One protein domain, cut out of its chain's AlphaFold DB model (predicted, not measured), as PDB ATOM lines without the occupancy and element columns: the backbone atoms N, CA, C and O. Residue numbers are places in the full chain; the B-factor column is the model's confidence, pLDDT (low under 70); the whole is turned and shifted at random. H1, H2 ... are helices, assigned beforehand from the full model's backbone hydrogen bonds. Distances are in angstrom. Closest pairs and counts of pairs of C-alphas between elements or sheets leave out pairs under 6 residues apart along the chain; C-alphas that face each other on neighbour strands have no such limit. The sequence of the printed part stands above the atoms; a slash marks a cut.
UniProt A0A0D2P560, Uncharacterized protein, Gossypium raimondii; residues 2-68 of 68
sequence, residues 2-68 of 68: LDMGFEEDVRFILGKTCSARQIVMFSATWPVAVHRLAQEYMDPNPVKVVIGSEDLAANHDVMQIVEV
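Overview. This is residues 2 to 68 of the 68 residues of an uncharacterized protein of Gossypium raimondii (UniProt A0A0D2P560). With little regular structure, this is a loose, elongated model: two short helices, H1 and H2, loosely side by side, with a long link folding back from the end of H1 to the start of H2, and a long tail after H2 whose residues 60 to 68 stick out. The printed part has 67 residues with two named helices, H1 then H2, and no named strand; the class is all helix, with 20 residues in named elements. The whole is loose, radius of gyration of the C-alphas 15.4 A, spanning 47 by 26 by 18 A.

Along the chain. H1, residues 7 to 16, begins at C-alpha 7 (-17.817, -14.514, 41.899) and is 14.5 A long. H2, residues 32 to 41, is 14.5 A long and ends at C-alpha 41 (-17.877, -17.003, 54.194).

Arrangement. H1 and H2 are close but not clearly touching; their closest C-alphas, of Leu 14 and Tyr 41, are 7.8 A apart. They run the same way at a shallow tilt of 7 degrees. In H1 and H2 every O i to N i+4 pair is within hydrogen-bond range.

Size, cuts and confidence. The two C-alphas farthest apart, of Ala 20 and Val 68, are 49.9 A apart. The printed part has no cut. The link from H1 to H2, 15 residues, is long. Residues 54 and 68 have pLDDT under 70.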
ATOM      1  N   LEU A   2     -21.859 -10.334  41.650       74.75
ATOM      2  CA  LEU A   2     -21.840 -11.758  41.281       74.75
ATOM      3  C   LEU A   2     -22.396 -12.013  39.869       74.75
ATOM      4  O   LEU A   2     -21.743 -12.679  39.077       74.75
ATOM      5  N   ASP A   3     -23.499 -11.353  39.500       71.88
ATOM      6  CA  ASP A   3     -24.097 -11.470  38.154       71.88
ATOM      7  C   ASP A   3     -23.212 -10.917  37.019       71.88
ATOM      8  O   ASP A   3     -23.479 -11.154  35.847       71.88
ATOM      9  N   MET A   4     -22.152 -10.173  37.355       78.75
ATOM     10  CA  MET A   4     -21.188  -9.627  36.391       78.75
ATOM     11  C   MET A   4     -19.957 -10.534  36.215       78.75
ATOM     12  O   MET A   4     -19.002 -10.133  35.560       78.75
ATOM     13  N   GLY A   5     -19.956 -11.725  36.827       83.38
ATOM     14  CA  GLY A   5     -18.857 -12.692  36.747       83.38
ATOM     15  C   GLY A   5     -17.791 -12.560  37.840       83.38
ATOM     16  O   GLY A   5     -16.886 -13.383  37.892       83.38
ATOM     17  N   PHE A   6     -17.910 -11.603  38.765       87.75
ATOM     18  CA  PHE A   6     -16.914 -11.386  39.829       87.75
ATOM     19  C   PHE A   6     -16.935 -12.441  40.948       87.75
ATOM     20  O   PHE A   6     -16.249 -12.275  41.954       87.75
ATOM     21  N   GLU A   7     -17.743 -13.498  40.843       86.81
ATOM     22  CA  GLU A   7     -17.817 -14.514  41.899       86.81
ATOM     23  C   GLU A   7     -16.457 -15.188  42.139       86.81
ATOM     24  O   GLU A   7     -16.034 -15.303  43.290       86.81
ATOM     25  N   GLU A   8     -15.744 -15.577  41.078       89.38
ATOM     26  CA  GLU A   8     -14.423 -16.205  41.203       89.38
ATOM     27  C   GLU A   8     -13.403 -15.266  41.856       89.38
ATOM     28  O   GLU A   8     -12.687 -15.676  42.772       89.38
ATOM     29  N   ASP A   9     -13.395 -13.992  41.462       92.00
ATOM     30  CA  ASP A   9     -12.500 -12.981  42.029       92.00
ATOM     31  C   ASP A   9     -12.779 -12.746  43.519       92.00
ATOM     32  O   ASP A   9     -11.856 -12.684  44.335       92.00
ATOM     33  N   VAL A  10     -14.057 -12.662  43.906       90.75
ATOM     34  CA  VAL A  10     -14.463 -12.503  45.310       90.75
ATOM     35  C   VAL A  10     -14.017 -13.702  46.138       90.75
ATOM     36  O   VAL A  10     -13.426 -13.525  47.205       90.75
ATOM     37  N   ARG A  11     -14.247 -14.921  45.639       90.62
ATOM     38  CA  ARG A  11     -13.818 -16.161  46.299       90.62
ATOM     39  C   ARG A  11     -12.300 -16.221  46.439       90.62
ATOM     40  O   ARG A  11     -11.799 -16.569  47.509       90.62
ATOM     41  N   PHE A  12     -11.568 -15.833  45.396       93.50
ATOM     42  CA  PHE A  12     -10.111 -15.769  45.417       93.50
ATOM     43  C   PHE A  12      -9.605 -14.805  46.495       93.50
ATOM     44  O   PHE A  12      -8.781 -15.193  47.325       93.50
ATOM     45  N   ILE A  13     -10.133 -13.577  46.538       92.75
ATOM     46  CA  ILE A  13      -9.739 -12.565  47.526       92.75
ATOM     47  C   ILE A  13     -10.070 -13.040  48.947       92.75
ATOM     48  O   ILE A  13      -9.198 -13.020  49.818       92.75
ATOM     49  N   LEU A  14     -11.287 -13.541  49.184       90.88
ATOM     50  CA  LEU A  14     -11.712 -14.056  50.492       90.88
ATOM     51  C   LEU A  14     -10.895 -15.277  50.945       90.88
ATOM     52  O   LEU A  14     -10.699 -15.483  52.148       90.88
ATOM     53  N   GLY A  15     -10.391 -16.078  50.005       91.19
ATOM     54  CA  GLY A  15      -9.478 -17.189  50.273       91.19
ATOM     55  C   GLY A  15      -8.069 -16.754  50.691       91.19
ATOM     56  O   GLY A  15      -7.320 -17.555  51.247       91.19
ATOM     57  N   LYS A  16      -7.690 -15.492  50.452       94.31
ATOM     58  CA  LYS A  16      -6.384 -14.926  50.832       94.31
ATOM     59  C   LYS A  16      -6.429 -14.071  52.099       94.31
ATOM     60  O   LYS A  16      -5.376 -13.676  52.595       94.31
ATOM     61  N   THR A  17      -7.611 -13.790  52.639       92.25
ATOM     62  CA  THR A  17      -7.771 -13.019  53.880       92.25
ATOM     63  C   THR A  17      -7.749 -13.911  55.130       92.25
ATOM     64  O   THR A  17      -8.006 -15.112  55.055       92.25
ATOM     65  N   CYS A  18      -7.472 -13.329  56.306       91.69
ATOM     66  CA  CYS A  18      -7.442 -14.042  57.595       91.69
ATOM     67  C   CYS A  18      -8.773 -14.752  57.889       91.69
ATOM     68  O   CYS A  18      -9.833 -14.178  57.641       91.69
ATOM     69  N   SER A  19      -8.734 -15.975  58.423       85.62
ATOM     70  CA  SER A  19      -9.938 -16.737  58.786       85.62
ATOM     71  C   SER A  19     -10.724 -16.095  59.932       85.62
ATOM     72  O   SER A  19     -11.949 -16.129  59.922       85.62
ATOM     73  N   ALA A  20     -10.037 -15.462  60.887       90.62
ATOM     74  CA  ALA A  20     -10.661 -14.681  61.948       90.62
ATOM     75  C   ALA A  20     -10.929 -13.254  61.447       90.62
ATOM     76  O   ALA A  20     -10.060 -12.383  61.507       90.62
ATOM     77  N   ARG A  21     -12.131 -13.025  60.912       90.00
ATOM     78  CA  ARG A  21     -12.545 -11.731  60.353       90.00
ATOM     79  C   ARG A  21     -14.033 -11.481  60.557       90.00
ATOM     80  O   ARG A  21     -14.826 -12.415  60.590       90.00
ATOM     81  N   GLN A  22     -14.406 -10.207  60.622       92.69
ATOM     82  CA  GLN A  22     -15.797  -9.776  60.517       92.69
ATOM     83  C   GLN A  22     -16.127  -9.503  59.045       92.69
ATOM     84  O   GLN A  22     -15.372  -8.810  58.364       92.69
ATOM     85  N   ILE A  23     -17.251 -10.033  58.558       93.19
ATOM     86  CA  ILE A  23     -17.737  -9.804  57.192       93.19
ATOM     87  C   ILE A  23     -19.079  -9.085  57.254       93.19
ATOM     88  O   ILE A  23     -19.958  -9.463  58.024       93.19
ATOM     89  N   VAL A  24     -19.237  -8.068  56.410       94.50
ATOM     90  CA  VAL A  24     -20.502  -7.358  56.214       94.50
ATOM     91  C   VAL A  24     -20.801  -7.338  54.721       94.50
ATOM     92  O   VAL A  24     -19.952  -6.939  53.925       94.50
ATOM     93  N   MET A  25     -21.994  -7.792  54.337       93.19
ATOM     94  CA  MET A  25     -22.469  -7.760  52.954       93.19
ATOM     95  C   MET A  25     -23.647  -6.802  52.848       93.19
ATOM     96  O   MET A  25     -24.546  -6.819  53.685       93.19
ATOM     97  N   PHE A  26     -23.645  -6.001  51.788       91.81
ATOM     98  CA  PHE A  26     -24.721  -5.076  51.462       91.81
ATOM     99  C   PHE A  26     -25.264  -5.431  50.085       91.81
ATOM    100  O   PHE A  26     -24.494  -5.616  49.142       91.81
ATOM    101  N   SER A  27     -26.583  -5.531  49.968       89.56
ATOM    102  CA  SER A  27     -27.238  -5.764  48.687       89.56
ATOM    103  C   SER A  27     -28.652  -5.202  48.701       89.56
ATOM    104  O   SER A  27     -29.331  -5.261  49.723       89.56
ATOM    105  N   ALA A  28     -29.092  -4.681  47.555       87.62
ATOM    106  CA  ALA A  28     -30.481  -4.278  47.337       87.62
ATOM    107  C   ALA A  28     -31.385  -5.477  47.008       87.62
ATOM    108  O   ALA A  28     -32.596  -5.413  47.183       87.62
ATOM    109  N   THR A  29     -30.800  -6.577  46.530       86.19
ATOM    110  CA  THR A  29     -31.509  -7.812  46.180       86.19
ATOM    111  C   THR A  29     -30.882  -9.004  46.894       86.19
ATOM    112  O   THR A  29     -29.709  -8.972  47.270       86.19
ATOM    113  N   TRP A  30     -31.642 -10.077  47.098       88.19
ATOM    114  CA  TRP A  30     -31.159 -11.234  47.856       88.19
ATOM    115  C   TRP A  30     -31.366 -12.572  47.116       88.19
ATOM    116  O   TRP A  30     -32.105 -13.439  47.579       88.19
ATOM    117  N   PRO A  31     -30.744 -12.756  45.931       87.19
ATOM    118  CA  PRO A  31     -30.864 -13.984  45.147       87.19
ATOM    119  C   PRO A  31     -30.054 -15.149  45.743       87.19
ATOM    120  O   PRO A  31     -29.163 -14.972  46.576       87.19
ATOM    121  N   VAL A  32     -30.312 -16.366  45.251       88.25
ATOM    122  CA  VAL A  32     -29.691 -17.618  45.736       88.25
ATOM    123  C   VAL A  32     -28.154 -17.585  45.708       88.25
ATOM    124  O   VAL A  32     -27.518 -18.126  46.609       88.25
ATOM    125  N   ALA A  33     -27.539 -16.940  44.713       87.50
ATOM    126  CA  ALA A  33     -26.080 -16.826  44.632       87.50
ATOM    127  C   ALA A  33     -25.488 -16.046  45.822       87.50
ATOM    128  O   ALA A  33     -24.518 -16.485  46.436       87.50
ATOM    129  N   VAL A  34     -26.128 -14.935  46.207       87.94
ATOM    130  CA  VAL A  34     -25.719 -14.125  47.367       87.94
ATOM    131  C   VAL A  34     -25.922 -14.906  48.665       87.94
ATOM    132  O   VAL A  34     -25.044 -14.899  49.524       87.94
ATOM    133  N   HIS A  35     -27.034 -15.641  48.780       88.69
ATOM    134  CA  HIS A  35     -27.280 -16.542  49.908       88.69
ATOM    135  C   HIS A  35     -26.161 -17.572  50.099       88.69
ATOM    136  O   HIS A  35     -25.685 -17.752  51.219       88.69
ATOM    137  N   ARG A  36     -25.737 -18.239  49.019       90.56
ATOM    138  CA  ARG A  36     -24.662 -19.242  49.071       90.56
ATOM    139  C   ARG A  36     -23.343 -18.624  49.516       90.56
ATOM    140  O   ARG A  36     -22.685 -19.171  50.393       90.56
ATOM    141  N   LEU A  37     -22.995 -17.460  48.968       89.56
ATOM    142  CA  LEU A  37     -21.773 -16.753  49.347       89.56
ATOM    143  C   LEU A  37     -21.778 -16.354  50.831       89.56
ATOM    144  O   LEU A  37     -20.772 -16.522  51.518       89.56
ATOM    145  N   ALA A  38     -22.913 -15.865  51.337       91.06
ATOM    146  CA  ALA A  38     -23.060 -15.523  52.747       91.06
ATOM    147  C   ALA A  38     -22.876 -16.755  53.649       91.06
ATOM    148  O   ALA A  38     -22.115 -16.690  54.608       91.06
ATOM    149  N   GLN A  39     -23.504 -17.888  53.315       90.56
ATOM    150  CA  GLN A  39     -23.377 -19.134  54.087       90.56
ATOM    151  C   GLN A  39     -21.954 -19.703  54.111       90.56
ATOM    152  O   GLN A  39     -21.576 -20.359  55.075       90.56
ATOM    153  N   GLU A  40     -21.182 -19.488  53.049       90.62
ATOM    154  CA  GLU A  40     -19.836 -20.043  52.924       90.62
ATOM    155  C   GLU A  40     -18.777 -19.221  53.668       90.62
ATOM    156  O   GLU A  40     -17.825 -19.786  54.205       90.62
ATOM    157  N   TYR A  41     -18.929 -17.894  53.700       90.06
ATOM    158  CA  TYR A  41     -17.877 -17.003  54.194       90.06
ATOM    159  C   TYR A  41     -18.221 -16.246  55.477       90.06
ATOM    160  O   TYR A  41     -17.291 -15.826  56.170       90.06
ATOM    161  N   MET A  42     -19.500 -16.018  55.785       92.44
ATOM    162  CA  MET A  42     -19.894 -15.311  57.008       92.44
ATOM    163  C   MET A  42     -19.852 -16.223  58.237       92.44
ATOM    164  O   MET A  42     -19.717 -17.441  58.140       92.44
ATOM    165  N   ASP A  43     -19.978 -15.600  59.407       90.12
ATOM    166  CA  ASP A  43     -20.197 -16.310  60.665       90.12
ATOM    167  C   ASP A  43     -21.420 -17.250  60.563       90.12
ATOM    168  O   ASP A  43     -22.390 -16.887  59.890       90.12
ATOM    169  N   PRO A  44     -21.419 -18.425  61.229       89.25
ATOM    170  CA  PRO A  44     -22.555 -19.349  61.232       89.25
ATOM    171  C   PRO A  44     -23.882 -18.739  61.703       89.25
ATOM    172  O   PRO A  44     -24.941 -19.261  61.356       89.25
ATOM    173  N   ASN A  45     -23.845 -17.657  62.486       90.44
ATOM    174  CA  ASN A  45     -25.026 -16.949  62.962       90.44
ATOM    175  C   ASN A  45     -24.985 -15.452  62.582       90.44
ATOM    176  O   ASN A  45     -24.814 -14.590  63.451       90.44
ATOM    177  N   PRO A  46     -25.140 -15.108  61.288       91.44
ATOM    178  CA  PRO A  46     -25.061 -13.729  60.840       91.44
ATOM    179  C   PRO A  46     -26.355 -12.977  61.169       91.44
ATOM    180  O   PRO A  46     -27.465 -13.491  61.010       91.44
ATOM    181  N   VAL A  47     -26.227 -11.711  61.560       93.88
ATOM    182  CA  VAL A  47     -27.387 -10.830  61.736       93.88
ATOM    183  C   VAL A  47     -27.812 -10.293  60.370       93.88
ATOM    184  O   VAL A  47     -27.090  -9.511  59.752       93.88
ATOM    185  N   LYS A  48     -29.000 -10.694  59.906       91.62
ATOM    186  CA  LYS A  48     -29.625 -10.145  58.696       91.62
ATOM    187  C   LYS A  48     -30.511  -8.959  59.071       91.62
ATOM    188  O   LYS A  48     -31.438  -9.104  59.862       91.62
ATOM    189  N   VAL A  49     -30.249  -7.805  58.467       91.94
ATOM    190  CA  VAL A  49     -31.085  -6.603  58.595       91.94
ATOM    191  C   VAL A  49     -31.701  -6.310  57.233       91.94
ATOM    192  O   VAL A  49     -30.976  -6.177  56.249       91.94
ATOM    193  N   VAL A  50     -33.030  -6.226  57.174       89.62
ATOM    194  CA  VAL A  50     -33.783  -5.869  55.964       89.62
ATOM    195  C   VAL A  50     -34.484  -4.540  56.213       89.62
ATOM    196  O   VAL A  50     -35.086  -4.344  57.267       89.62
ATOM    197  N   ILE A  51     -34.380  -3.621  55.257       86.75
ATOM    198  CA  ILE A  51     -35.060  -2.324  55.288       86.75
ATOM    199  C   ILE A  51     -36.123  -2.348  54.188       86.75
ATOM    200  O   ILE A  51     -35.782  -2.543  53.025       86.75
ATOM    201  N   GLY A  52     -37.390  -2.144  54.556       83.12
ATOM    202  CA  GLY A  52     -38.532  -2.264  53.643       83.12
ATOM    203  C   GLY A  52     -39.205  -3.639  53.722       83.12
ATOM    204  O   GLY A  52     -39.322  -4.204  54.810       83.12
ATOM    205  N   SER A  53     -39.674  -4.156  52.584       74.38
ATOM    206  CA  SER A  53     -40.242  -5.506  52.457       74.38
ATOM    207  C   SER A  53     -39.168  -6.552  52.146       74.38
ATOM    208  O   SER A  53     -38.136  -6.234  51.560       74.38
ATOM    209  N   GLU A  54     -39.422  -7.817  52.497       69.00
ATOM    210  CA  GLU A  54     -38.570  -8.936  52.056       69.00
ATOM    211  C   GLU A  54     -38.720  -9.241  50.561       69.00
ATOM    212  O   GLU A  54     -37.786  -9.748  49.937       69.00
ATOM    213  N   ASP A  55     -39.876  -8.906  49.989       74.94
ATOM    214  CA  ASP A  55     -40.132  -9.045  48.563       74.94
ATOM    215  C   ASP A  55     -39.332  -8.028  47.751       74.94
ATOM    216  O   ASP A  55     -39.120  -6.886  48.174       74.94
ATOM    217  N   LEU A  56     -38.921  -8.450  46.551       73.25
ATOM    218  CA  LEU A  56     -38.210  -7.595  45.612       73.25
ATOM    219  C   LEU A  56     -39.118  -6.435  45.194       73.25
ATOM    220  O   LEU A  56     -40.034  -6.603  44.390       73.25
ATOM    221  N   ALA A  57     -38.826  -5.256  45.722       74.62
ATOM    222  CA  ALA A  57     -39.511  -4.024  45.387       74.62
ATOM    223  C   ALA A  57     -38.516  -3.030  44.789       74.62
ATOM    224  O   ALA A  57     -37.387  -2.878  45.260       74.62
ATOM    225  N   ALA A  58     -38.939  -2.343  43.733       79.44
ATOM    226  CA  ALA A  58     -38.212  -1.191  43.231       79.44
ATOM    227  C   ALA A  58     -38.504   0.040  44.107       79.44
ATOM    228  O   ALA A  58     -39.523   0.104  44.796       79.44
ATOM    229  N   ASN A  59     -37.591   1.011  44.091       79.94
ATOM    230  CA  ASN A  59     -37.667   2.193  44.948       79.94
ATOM    231  C   ASN A  59     -38.996   2.958  44.748       79.94
ATOM    232  O   ASN A  59     -39.364   3.277  43.617       79.94
ATOM    233  N   HIS A  60     -39.682   3.263  45.856       81.69
ATOM    234  CA  HIS A  60     -40.969   3.964  45.883       81.69
ATOM    235  C   HIS A  60     -40.896   5.421  45.411       81.69
ATOM    236  O   HIS A  60     -41.889   5.937  44.903       81.69
ATOM    237  N   ASP A  61     -39.736   6.072  45.531       85.25
ATOM    238  CA  ASP A  61     -39.547   7.466  45.107       85.25
ATOM    239  C   ASP A  61     -39.352   7.603  43.585       85.25
ATOM    240  O   ASP A  61     -39.273   8.712  43.053       85.25
ATOM    241  N   VAL A  62     -39.262   6.481  42.863       85.69
ATOM    242  CA  VAL A  62     -39.060   6.449  41.411       85.69
ATOM    243  C   VAL A  62     -40.365   6.059  40.726       85.69
ATOM    244  O   VAL A  62     -40.879   4.959  40.925       85.69
ATOM    245  N   MET A  63     -40.884   6.945  39.870       87.44
ATOM    246  CA  MET A  63     -42.027   6.632  39.009       87.44
ATOM    247  C   MET A  63     -41.641   5.524  38.023       87.44
ATOM    248  O   MET A  63     -40.716   5.683  37.229       87.44
ATOM    249  N   GLN A  64     -42.365   4.409  38.075       84.62
ATOM    250  CA  GLN A  64     -42.146   3.251  37.211       84.62
ATOM    251  C   GLN A  64     -43.257   3.186  36.164       84.62
ATOM    252  O   GLN A  64     -44.435   3.120  36.511       84.62
ATOM    253  N   ILE A  65     -42.883   3.208  34.885       87.81
ATOM    254  CA  ILE A  65     -43.794   2.964  33.762       87.81
ATOM    255  C   ILE A  65     -43.504   1.548  33.271       87.81
ATOM    256  O   ILE A  65     -42.386   1.264  32.844       87.81
ATOM    257  N   VAL A  66     -44.490   0.658  33.381       83.69
ATOM    258  CA  VAL A  66     -44.377  -0.742  32.954       83.69
ATOM    259  C   VAL A  66     -45.209  -0.919  31.688       83.69
ATOM    260  O   VAL A  66     -46.428  -0.772  31.730       83.69
ATOM    261  N   GLU A  67     -44.551  -1.217  30.572       77.50
ATOM    262  CA  GLU A  67     -45.211  -1.637  29.332       77.50
ATOM    263  C   GLU A  67     -45.278  -3.172  29.300       77.50
ATOM    264  O   GLU A  67     -44.306  -3.837  29.665       77.50
ATOM    265  N   VAL A  68     -46.443  -3.718  28.930       67.25
ATOM    266  CA  VAL A  68     -46.731  -5.166  28.868       67.25
ATOM    267  C   VAL A  68     -46.778  -5.625  27.420       67.25
ATOM    268  O   VAL A  68     -47.461  -4.940  26.625       67.25
TER     269      VAL A  68